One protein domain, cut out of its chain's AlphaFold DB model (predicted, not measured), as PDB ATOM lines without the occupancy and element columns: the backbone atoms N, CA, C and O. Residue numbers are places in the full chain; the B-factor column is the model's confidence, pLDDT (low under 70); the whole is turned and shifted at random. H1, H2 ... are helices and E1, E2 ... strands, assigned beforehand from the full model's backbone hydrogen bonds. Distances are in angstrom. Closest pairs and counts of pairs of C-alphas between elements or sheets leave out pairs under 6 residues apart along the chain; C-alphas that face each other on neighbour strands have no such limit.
ATOM      1  N   LEU A  11     268.851 323.598 136.266       88.12
ATOM      2  CA  LEU A  11     267.523 323.213 136.716       88.12
ATOM      3  C   LEU A  11     266.950 324.357 137.539       88.12
ATOM      4  O   LEU A  11     267.669 324.968 138.334       88.12
ATOM      5  N   ASP A  12     265.659 324.619 137.378       91.44
ATOM      6  CA  ASP A  12     264.945 325.404 138.377       91.44
ATOM      7  C   ASP A  12     264.718 324.576 139.660       91.44
ATOM      8  O   ASP A  12     264.951 323.362 139.714       91.44
ATOM      9  N   ARG A  13     264.268 325.249 140.724       90.81
ATOM     10  CA  ARG A  13     264.053 324.620 142.034       90.81
ATOM     11  C   ARG A  13     263.012 323.496 141.981       90.81
ATOM     12  O   ARG A  13     263.185 322.482 142.652       90.81
ATOM     13  N   GLN A  14     261.959 323.641 141.178       92.81
ATOM     14  CA  GLN A  14     260.896 322.640 141.072       92.81
ATOM     15  C   GLN A  14     261.386 321.390 140.332       92.81
ATOM     16  O   GLN A  14     261.146 320.266 140.773       92.81
ATOM     17  N   GLN A  15     262.125 321.575 139.240       94.12
ATOM     18  CA  GLN A  15     262.769 320.496 138.498       94.12
ATOM     19  C   GLN A  15     263.773 319.741 139.369       94.12
ATOM     20  O   GLN A  15     263.843 318.513 139.294       94.12
ATOM     21  N   LEU A  16     264.541 320.457 140.198       93.12
ATOM     22  CA  LEU A  16     265.467 319.845 141.146       93.12
ATOM     23  C   LEU A  16     264.725 318.967 142.163       93.12
ATOM     24  O   LEU A  16     265.102 317.807 142.334       93.12
ATOM     25  N   ALA A  17     263.654 319.484 142.769       95.38
ATOM     26  CA  ALA A  17     262.860 318.756 143.757       95.38
ATOM     27  C   ALA A  17     262.260 317.467 143.187       95.38
ATOM     28  O   ALA A  17     262.416 316.400 143.782       95.38
ATOM     29  N   VAL A  18     261.649 317.541 141.998       95.19
ATOM     30  CA  VAL A  18     261.076 316.369 141.317       95.19
ATOM     31  C   VAL A  18     262.153 315.323 141.039       95.19
ATOM     32  O   VAL A  18     261.998 314.165 141.423       95.19
ATOM     33  N   ARG A  19     263.283 315.724 140.444       95.06
ATOM     34  CA  ARG A  19     264.361 314.783 140.102       95.06
ATOM     35  C   ARG A  19     265.013 314.157 141.329       95.06
ATOM     36  O   ARG A  19     265.370 312.981 141.288       95.06
ATOM     37  N   LEU A  20     265.184 314.921 142.409       95.12
ATOM     38  CA  LEU A  20     265.680 314.376 143.668       95.12
ATOM     39  C   LEU A  20     264.685 313.361 144.231       95.12
ATOM     40  O   LEU A  20     265.093 312.240 144.513       95.12
ATOM     41  N   ALA A  21     263.399 313.698 144.335       94.75
ATOM     42  CA  ALA A  21     262.379 312.783 144.847       94.75
ATOM     43  C   ALA A  21     262.301 311.474 144.036       94.75
ATOM     44  O   ALA A  21     262.282 310.389 144.621       94.75
ATOM     45  N   GLU A  22     262.332 311.561 142.703       95.62
ATOM     46  CA  GLU A  22     262.386 310.399 141.807       95.62
ATOM     47  C   GLU A  22     263.637 309.553 142.046       95.62
ATOM     48  O   GLU A  22     263.550 308.331 142.163       95.62
ATOM     49  N   TRP A  23     264.804 310.191 142.174       95.81
ATOM     50  CA  TRP A  23     266.043 309.483 142.476       95.81
ATOM     51  C   TRP A  23     265.983 308.788 143.840       95.81
ATOM     52  O   TRP A  23     266.325 307.608 143.935       95.81
ATOM     53  N   PHE A  24     265.485 309.465 144.875       96.31
ATOM     54  CA  PHE A  24     265.289 308.880 146.198       96.31
ATOM     55  C   PHE A  24     264.379 307.648 146.144       96.31
ATOM     56  O   PHE A  24     264.695 306.650 146.785       96.31
ATOM     57  N   ALA A  25     263.318 307.656 145.331       95.06
ATOM     58  CA  ALA A  25     262.435 306.501 145.154       95.06
ATOM     59  C   ALA A  25     263.134 305.260 144.553       95.06
ATOM     60  O   ALA A  25     262.634 304.146 144.709       95.06
ATOM     61  N   THR A  26     264.294 305.424 143.902       96.69
ATOM     62  CA  THR A  26     265.117 304.304 143.395       96.69
ATOM     63  C   THR A  26     266.053 303.695 144.447       96.69
ATOM     64  O   THR A  26     266.619 302.622 144.226       96.69
ATOM     65  N   LEU A  27     266.247 304.371 145.584       96.06
ATOM     66  CA  LEU A  27     267.136 303.931 146.659       96.06
ATOM     67  C   LEU A  27     266.454 302.889 147.568       96.06
ATOM     68  O   LEU A  27     265.232 302.737 147.541       96.06
ATOM     69  N   PRO A  28     267.219 302.164 148.413       96.81
ATOM     70  CA  PRO A  28     266.657 301.201 149.357       96.81
ATOM     71  C   PRO A  28     265.567 301.783 150.266       96.81
ATOM     72  O   PRO A  28     265.481 302.991 150.479       96.81
ATOM     73  N   ARG A  29     264.768 300.895 150.869       95.44
ATOM     74  CA  ARG A  29     263.624 301.259 151.725       95.44
ATOM     75  C   ARG A  29     263.990 302.140 152.923       95.44
ATOM     76  O   ARG A  29     263.157 302.917 153.361       95.44
ATOM     77  N   ASN A  30     265.204 301.994 153.441       96.62
ATOM     78  CA  ASN A  30     265.700 302.724 154.598       96.62
ATOM     79  C   ASN A  30     267.057 303.321 154.241       96.62
ATOM     80  O   ASN A  30     268.022 302.581 154.037       96.62
ATOM     81  N   ILE A  31     267.137 304.645 154.190       95.88
ATOM     82  CA  ILE A  31     268.378 305.369 153.931       95.88
ATOM     83  C   ILE A  31     268.661 306.370 155.050       95.88
ATOM     84  O   ILE A  31     267.767 306.972 155.647       95.88
ATOM     85  N   THR A  32     269.945 306.534 155.341       96.50
ATOM     86  CA  THR A  32     270.465 307.582 156.218       96.50
ATOM     87  C   THR A  32     271.381 308.457 155.383       96.50
ATOM     88  O   THR A  32     272.292 307.944 154.733       96.50
ATOM     89  N   VAL A  33     271.137 309.766 155.380       95.75
ATOM     90  CA  VAL A  33     271.969 310.716 154.631       95.75
ATOM     91  C   VAL A  33     273.071 311.207 155.549       95.75
ATOM     92  O   VAL A  33     272.805 311.691 156.647       95.75
ATOM     93  N   ALA A  34     274.312 311.065 155.101       95.69
ATOM     94  CA  ALA A  34     275.468 311.594 155.801       95.69
ATOM     95  C   ALA A  34     275.773 313.015 155.308       95.69
ATOM     96  O   ALA A  34     275.886 313.238 154.103       95.69
ATOM     97  N   CYS A  35     275.917 313.958 156.238       94.44
ATOM     98  CA  CYS A  35     276.174 315.370 155.960       94.44
ATOM     99  C   CYS A  35     277.458 315.825 156.662       94.44
ATOM    100  O   CYS A  35     277.735 315.389 157.780       94.44
ATOM    101  N   ALA A  36     278.217 316.723 156.031       90.94
ATOM    102  CA  ALA A  36     279.406 317.329 156.632       90.94
ATOM    103  C   ALA A  36     279.052 318.475 157.594       90.94
ATOM    104  O   ALA A  36     279.860 318.871 158.432       90.94
ATOM    105  N   SER A  37     277.837 319.007 157.493       91.50
ATOM    106  CA  SER A  37     277.317 320.060 158.356       91.50
ATOM    107  C   SER A  37     275.795 319.973 158.500       91.50
ATOM    108  O   SER A  37     275.118 319.223 157.794       91.50
ATOM    109  N   PHE A  38     275.228 320.761 159.417       93.31
ATOM    110  CA  PHE A  38     273.774 320.938 159.462       93.31
ATOM    111  C   PHE A  38     273.255 321.725 158.254       93.31
ATOM    112  O   PHE A  38     272.188 321.405 157.746       93.31
ATOM    113  N   THR A  39     274.039 322.671 157.740       93.69
ATOM    114  CA  THR A  39     273.678 323.458 156.557       93.69
ATOM    115  C   THR A  39     273.479 322.581 155.322       93.69
ATOM    116  O   THR A  39     272.523 322.792 154.587       93.69
ATOM    117  N   ASP A  40     274.296 321.542 155.116       92.69
ATOM    118  CA  ASP A  40     274.094 320.602 153.997       92.69
ATOM    119  C   ASP A  40     272.742 319.883 154.084       92.69
ATOM    120  O   ASP A  40     272.106 319.598 153.069       92.69
ATOM    121  N   TRP A  41     272.294 319.589 155.307       94.38
ATOM    122  CA  TRP A  41     270.995 318.976 155.546       94.38
ATOM    123  C   TRP A  41     269.848 319.948 155.258       94.38
ATOM    124  O   TRP A  41     268.883 319.569 154.600       94.38
ATOM    125  N   GLU A  42     269.961 321.204 155.695       95.12
ATOM    126  CA  GLU A  42     268.968 322.243 155.393       95.12
ATOM    127  C   GLU A  42     268.871 322.520 153.887       95.12
ATOM    128  O   GLU A  42     267.769 322.627 153.356       95.12
ATOM    129  N   LEU A  43     270.006 322.551 153.181       94.56
ATOM    130  CA  LEU A  43     270.041 322.709 151.726       94.56
ATOM    131  C   LEU A  43     269.385 321.530 150.999       94.56
ATOM    132  O   LEU A  43     268.679 321.739 150.015       94.56
ATOM    133  N   LEU A  44     269.578 320.296 151.478       94.50
ATOM    134  CA  LEU A  44     268.883 319.128 150.933       94.50
ATOM    135  C   LEU A  44     267.369 319.210 151.167       94.50
ATOM    136  O   LEU A  44     266.599 318.906 150.259       94.50
ATOM    137  N   LEU A  45     266.940 319.620 152.366       94.62
ATOM    138  CA  LEU A  45     265.522 319.807 152.678       94.62
ATOM    139  C   LEU A  45     264.885 320.871 151.786       94.62
ATOM    140  O   LEU A  45     263.813 320.629 151.237       94.62
ATOM    141  N   ASP A  46     265.543 322.016 151.603       94.44
ATOM    142  CA  ASP A  46     265.052 323.061 150.704       94.44
ATOM    143  C   ASP A  46     264.985 322.573 149.249       94.44
ATOM    144  O   ASP A  46     263.988 322.799 148.562       94.44
ATOM    145  N   ALA A  47     265.995 321.824 148.795       94.06
ATOM    146  CA  ALA A  47     266.014 321.238 147.458       94.06
ATOM    147  C   ALA A  47     264.907 320.191 147.232       94.06
ATOM    148  O   ALA A  47     264.536 319.951 146.089       94.06
ATOM    149  N   LEU A  48     264.375 319.588 148.298       94.69
ATOM    150  CA  LEU A  48     263.235 318.662 148.293       94.69
ATOM    151  C   LEU A  48     261.890 319.365 148.561       94.69
ATOM    152  O   LEU A  48     260.889 318.706 148.843       94.69
ATOM    153  N   ASP A  49     261.863 320.698 148.511       92.81
ATOM    154  CA  ASP A  49     260.690 321.521 148.825       92.81
ATOM    155  C   ASP A  49     260.105 321.242 150.225       92.81
ATOM    156  O   ASP A  49     258.896 321.223 150.444       92.81
ATOM    157  N   GLY A  50     260.985 320.953 151.188       90.38
ATOM    158  CA  GLY A  50     260.631 320.626 152.571       90.38
ATOM    159  C   GLY A  50     260.017 319.236 152.771       90.38
ATOM    160  O   GLY A  50     259.753 318.854 153.912       90.38
ATOM    161  N   SER A  51     259.811 318.459 151.703       91.06
ATOM    162  CA  SER A  51     259.168 317.146 151.762       91.06
ATOM    163  C   SER A  51     260.196 316.018 151.705       91.06
ATOM    164  O   SER A  51     260.792 315.735 150.665       91.06
ATOM    165  N   LEU A  52     260.410 315.341 152.835       92.75
ATOM    166  CA  LEU A  52     261.329 314.209 152.890       92.75
ATOM    167  C   LEU A  52     260.739 312.959 152.214       92.75
ATOM    168  O   LEU A  52     259.620 312.556 152.541       92.75
ATOM    169  N   PRO A  53     261.504 312.281 151.339       94.56
ATOM    170  CA  PRO A  53     261.134 310.978 150.800       94.56
ATOM    171  C   PRO A  53     260.884 309.947 151.905       94.56
ATOM    172  O   PRO A  53     261.613 309.895 152.892       94.56
ATOM    173  N   ALA A  54     259.888 309.073 151.726       94.44
ATOM    174  CA  ALA A  54     259.460 308.120 152.761       94.44
ATOM    175  C   ALA A  54     260.546 307.115 153.193       94.44
ATOM    176  O   ALA A  54     260.464 306.548 154.281       94.44
ATOM    177  N   ASN A  55     261.549 306.874 152.348       95.81
ATOM    178  CA  ASN A  55     262.680 306.015 152.676       95.81
ATOM    179  C   ASN A  55     263.787 306.730 153.466       95.81
ATOM    180  O   ASN A  55     264.679 306.061 153.993       95.81
ATOM    181  N   GLN A  56     263.733 308.059 153.587       95.50
ATOM    182  CA  GLN A  56     264.676 308.855 154.364       95.50
ATOM    183  C   GLN A  56     264.375 308.760 155.861       95.50
ATOM    184  O   GLN A  56     263.503 309.449 156.378       95.50
ATOM    185  N   ILE A  57     265.134 307.924 156.574       95.94
ATOM    186  CA  ILE A  57     264.853 307.593 157.981       95.94
ATOM    187  C   ILE A  57     265.808 308.242 158.988       95.94
ATOM    188  O   ILE A  57     265.571 308.159 160.190       95.94
ATOM    189  N   GLY A  58     266.896 308.875 158.540       94.25
ATOM    190  CA  GLY A  58     267.845 309.479 159.476       94.25
ATOM    191  C   GLY A  58     268.948 310.312 158.842       94.25
ATOM    192  O   GLY A  58     269.224 310.225 157.652       94.25
ATOM    193  N   ARG A  59     269.628 311.108 159.659       95.31
ATOM    194  CA  ARG A  59     270.794 311.898 159.253       95.31
ATOM    195  C   ARG A  59     272.004 311.467 160.070       95.31
ATOM    196  O   ARG A  59     271.893 311.318 161.284       95.31
ATOM    197  N   TYR A  60     273.150 311.333 159.418       95.94
ATOM    198  CA  TYR A  60     274.431 311.092 160.068       95.94
ATOM    199  C   TYR A  60     275.325 312.332 159.967       95.94
ATOM    200  O   TYR A  60     275.513 312.876 158.881       95.94
ATOM    201  N   ASP A  61     275.871 312.785 161.094       94.94
ATOM    202  CA  ASP A  61     276.780 313.934 161.146       94.94
ATOM    203  C   ASP A  61     278.231 313.464 160.999       94.94
ATOM    204  O   ASP A  61     278.803 312.865 161.911       94.94
ATOM    205  N   LEU A  62     278.837 313.733 159.841       94.19
ATOM    206  CA  LEU A  62     280.210 313.320 159.546       94.19
ATOM    207  C   LEU A  62     281.251 314.065 160.385       94.19
ATOM    208  O   LEU A  62     282.377 313.581 160.495       94.19
ATOM    209  N   ARG A  63     280.895 315.184 161.032       90.69
ATOM    210  CA  ARG A  63     281.809 315.908 161.933       90.69
ATOM    211  C   ARG A  63     282.211 315.076 163.142       90.69
ATOM    212  O   ARG A  63     283.255 315.339 163.719       90.69
ATOM    213  N   ALA A  64     281.461 314.021 163.465       91.00
ATOM    214  CA  ALA A  64     281.872 313.021 164.449       91.00
ATOM    215  C   ALA A  64     283.221 312.347 164.115       91.00
ATOM    216  O   ALA A  64     283.817 311.711 164.980       91.00
ATOM    217  N   HIS A  65     283.713 312.477 162.877       91.19
ATOM    218  CA  HIS A  65     285.005 311.952 162.434       91.19
ATOM    219  C   HIS A  65     286.077 313.027 162.229       91.19
ATOM    220  O   HIS A  65     287.135 312.698 161.695       91.19
TER     221      HIS A  65
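This is residues 11 to 65 of the 109 residues of an uncharacterized protein of Duganella sp. FT135W (UniProt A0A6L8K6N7). Three sides make a rough triangle: the helix H1, the helix H2 about perpendicular to it, and a narrow ribbon of two parallel strands, E1 and E2. H2 bridges the strands in a strand-helix-strand unit, two parallel neighbour strands with a helix between them in the chain, with a right-handed crossover, and its last residue, Ala 47, meets H1; the short helix H3 runs on from E2 at the far end from H1. The printed part has 55 residues, with three named helices and two named strands in the order H1, E1, H2, E2, H3. The class is mixed, helices and strands, and the one sheet has the order E1, E2, parallel. The whole is compact, with a radius of gyration of the C-alphas of 11.5 A and spans of 34 by 24 by 15 A.

H1 is residues 13 to 25, 18.5 A from first to last C-alpha, and begins with C-alpha 13 at (264.053, 324.620, 142.034). E1 is residues 31 to 35, 12.8 A long, with C-alpha 31 at (268.378, 305.369, 153.931). H2 is residues 38 to 47, 14.3 A long. E2 is residues 56 to 61, 14.8 A long. H3 is residues 62 to 65, 5.8 A long, and ends with C-alpha 65 at (285.005, 311.952, 162.434).

E1 and E2 are parallel neighbours, with an angle of 29 degrees between their directions. C-alphas 34 and 60, which face each other, are 4.4 A apart. Within hydrogen-bond range are N 60 and O 33, at 2.8 A, and N 35 and O 60, at 2.9 A. The closest C-alphas of E1 and H2 are those of Cys 35 and Trp 41, 6.3 A apart; those of E2 and H2 are Asp 61 and Phe 38, 7.8 A apart. H2 touches H1, about perpendicular at 78 degrees, and their closest C-alphas, those of Ala 47 and Ala 17, are 5.5 A apart. H1 and E2 are only just apart, with their closest C-alphas at 8.2 A. The closest C-alphas of E1 and H3 are those of Cys 35 and Leu 62, 5.8 A apart. H3 is apart from both H1 and H2. In H1 and H2 every O i to N i+4 pair is within hydrogen-bond range; H3 is too short for such a pair, and its one O i to N i+3 pair is within range.

The two C-alphas farthest apart are those of Asp 12 and His 65, at 34.1 A. The printed part has no cut. The links H1 to E1, E1 to H2 and E2 to H3 are tight, the link H2 to E2, of 8 residues, is short, and no link is long. The mean pLDDT of the printed part is 94.1, and no printed residue is under 70.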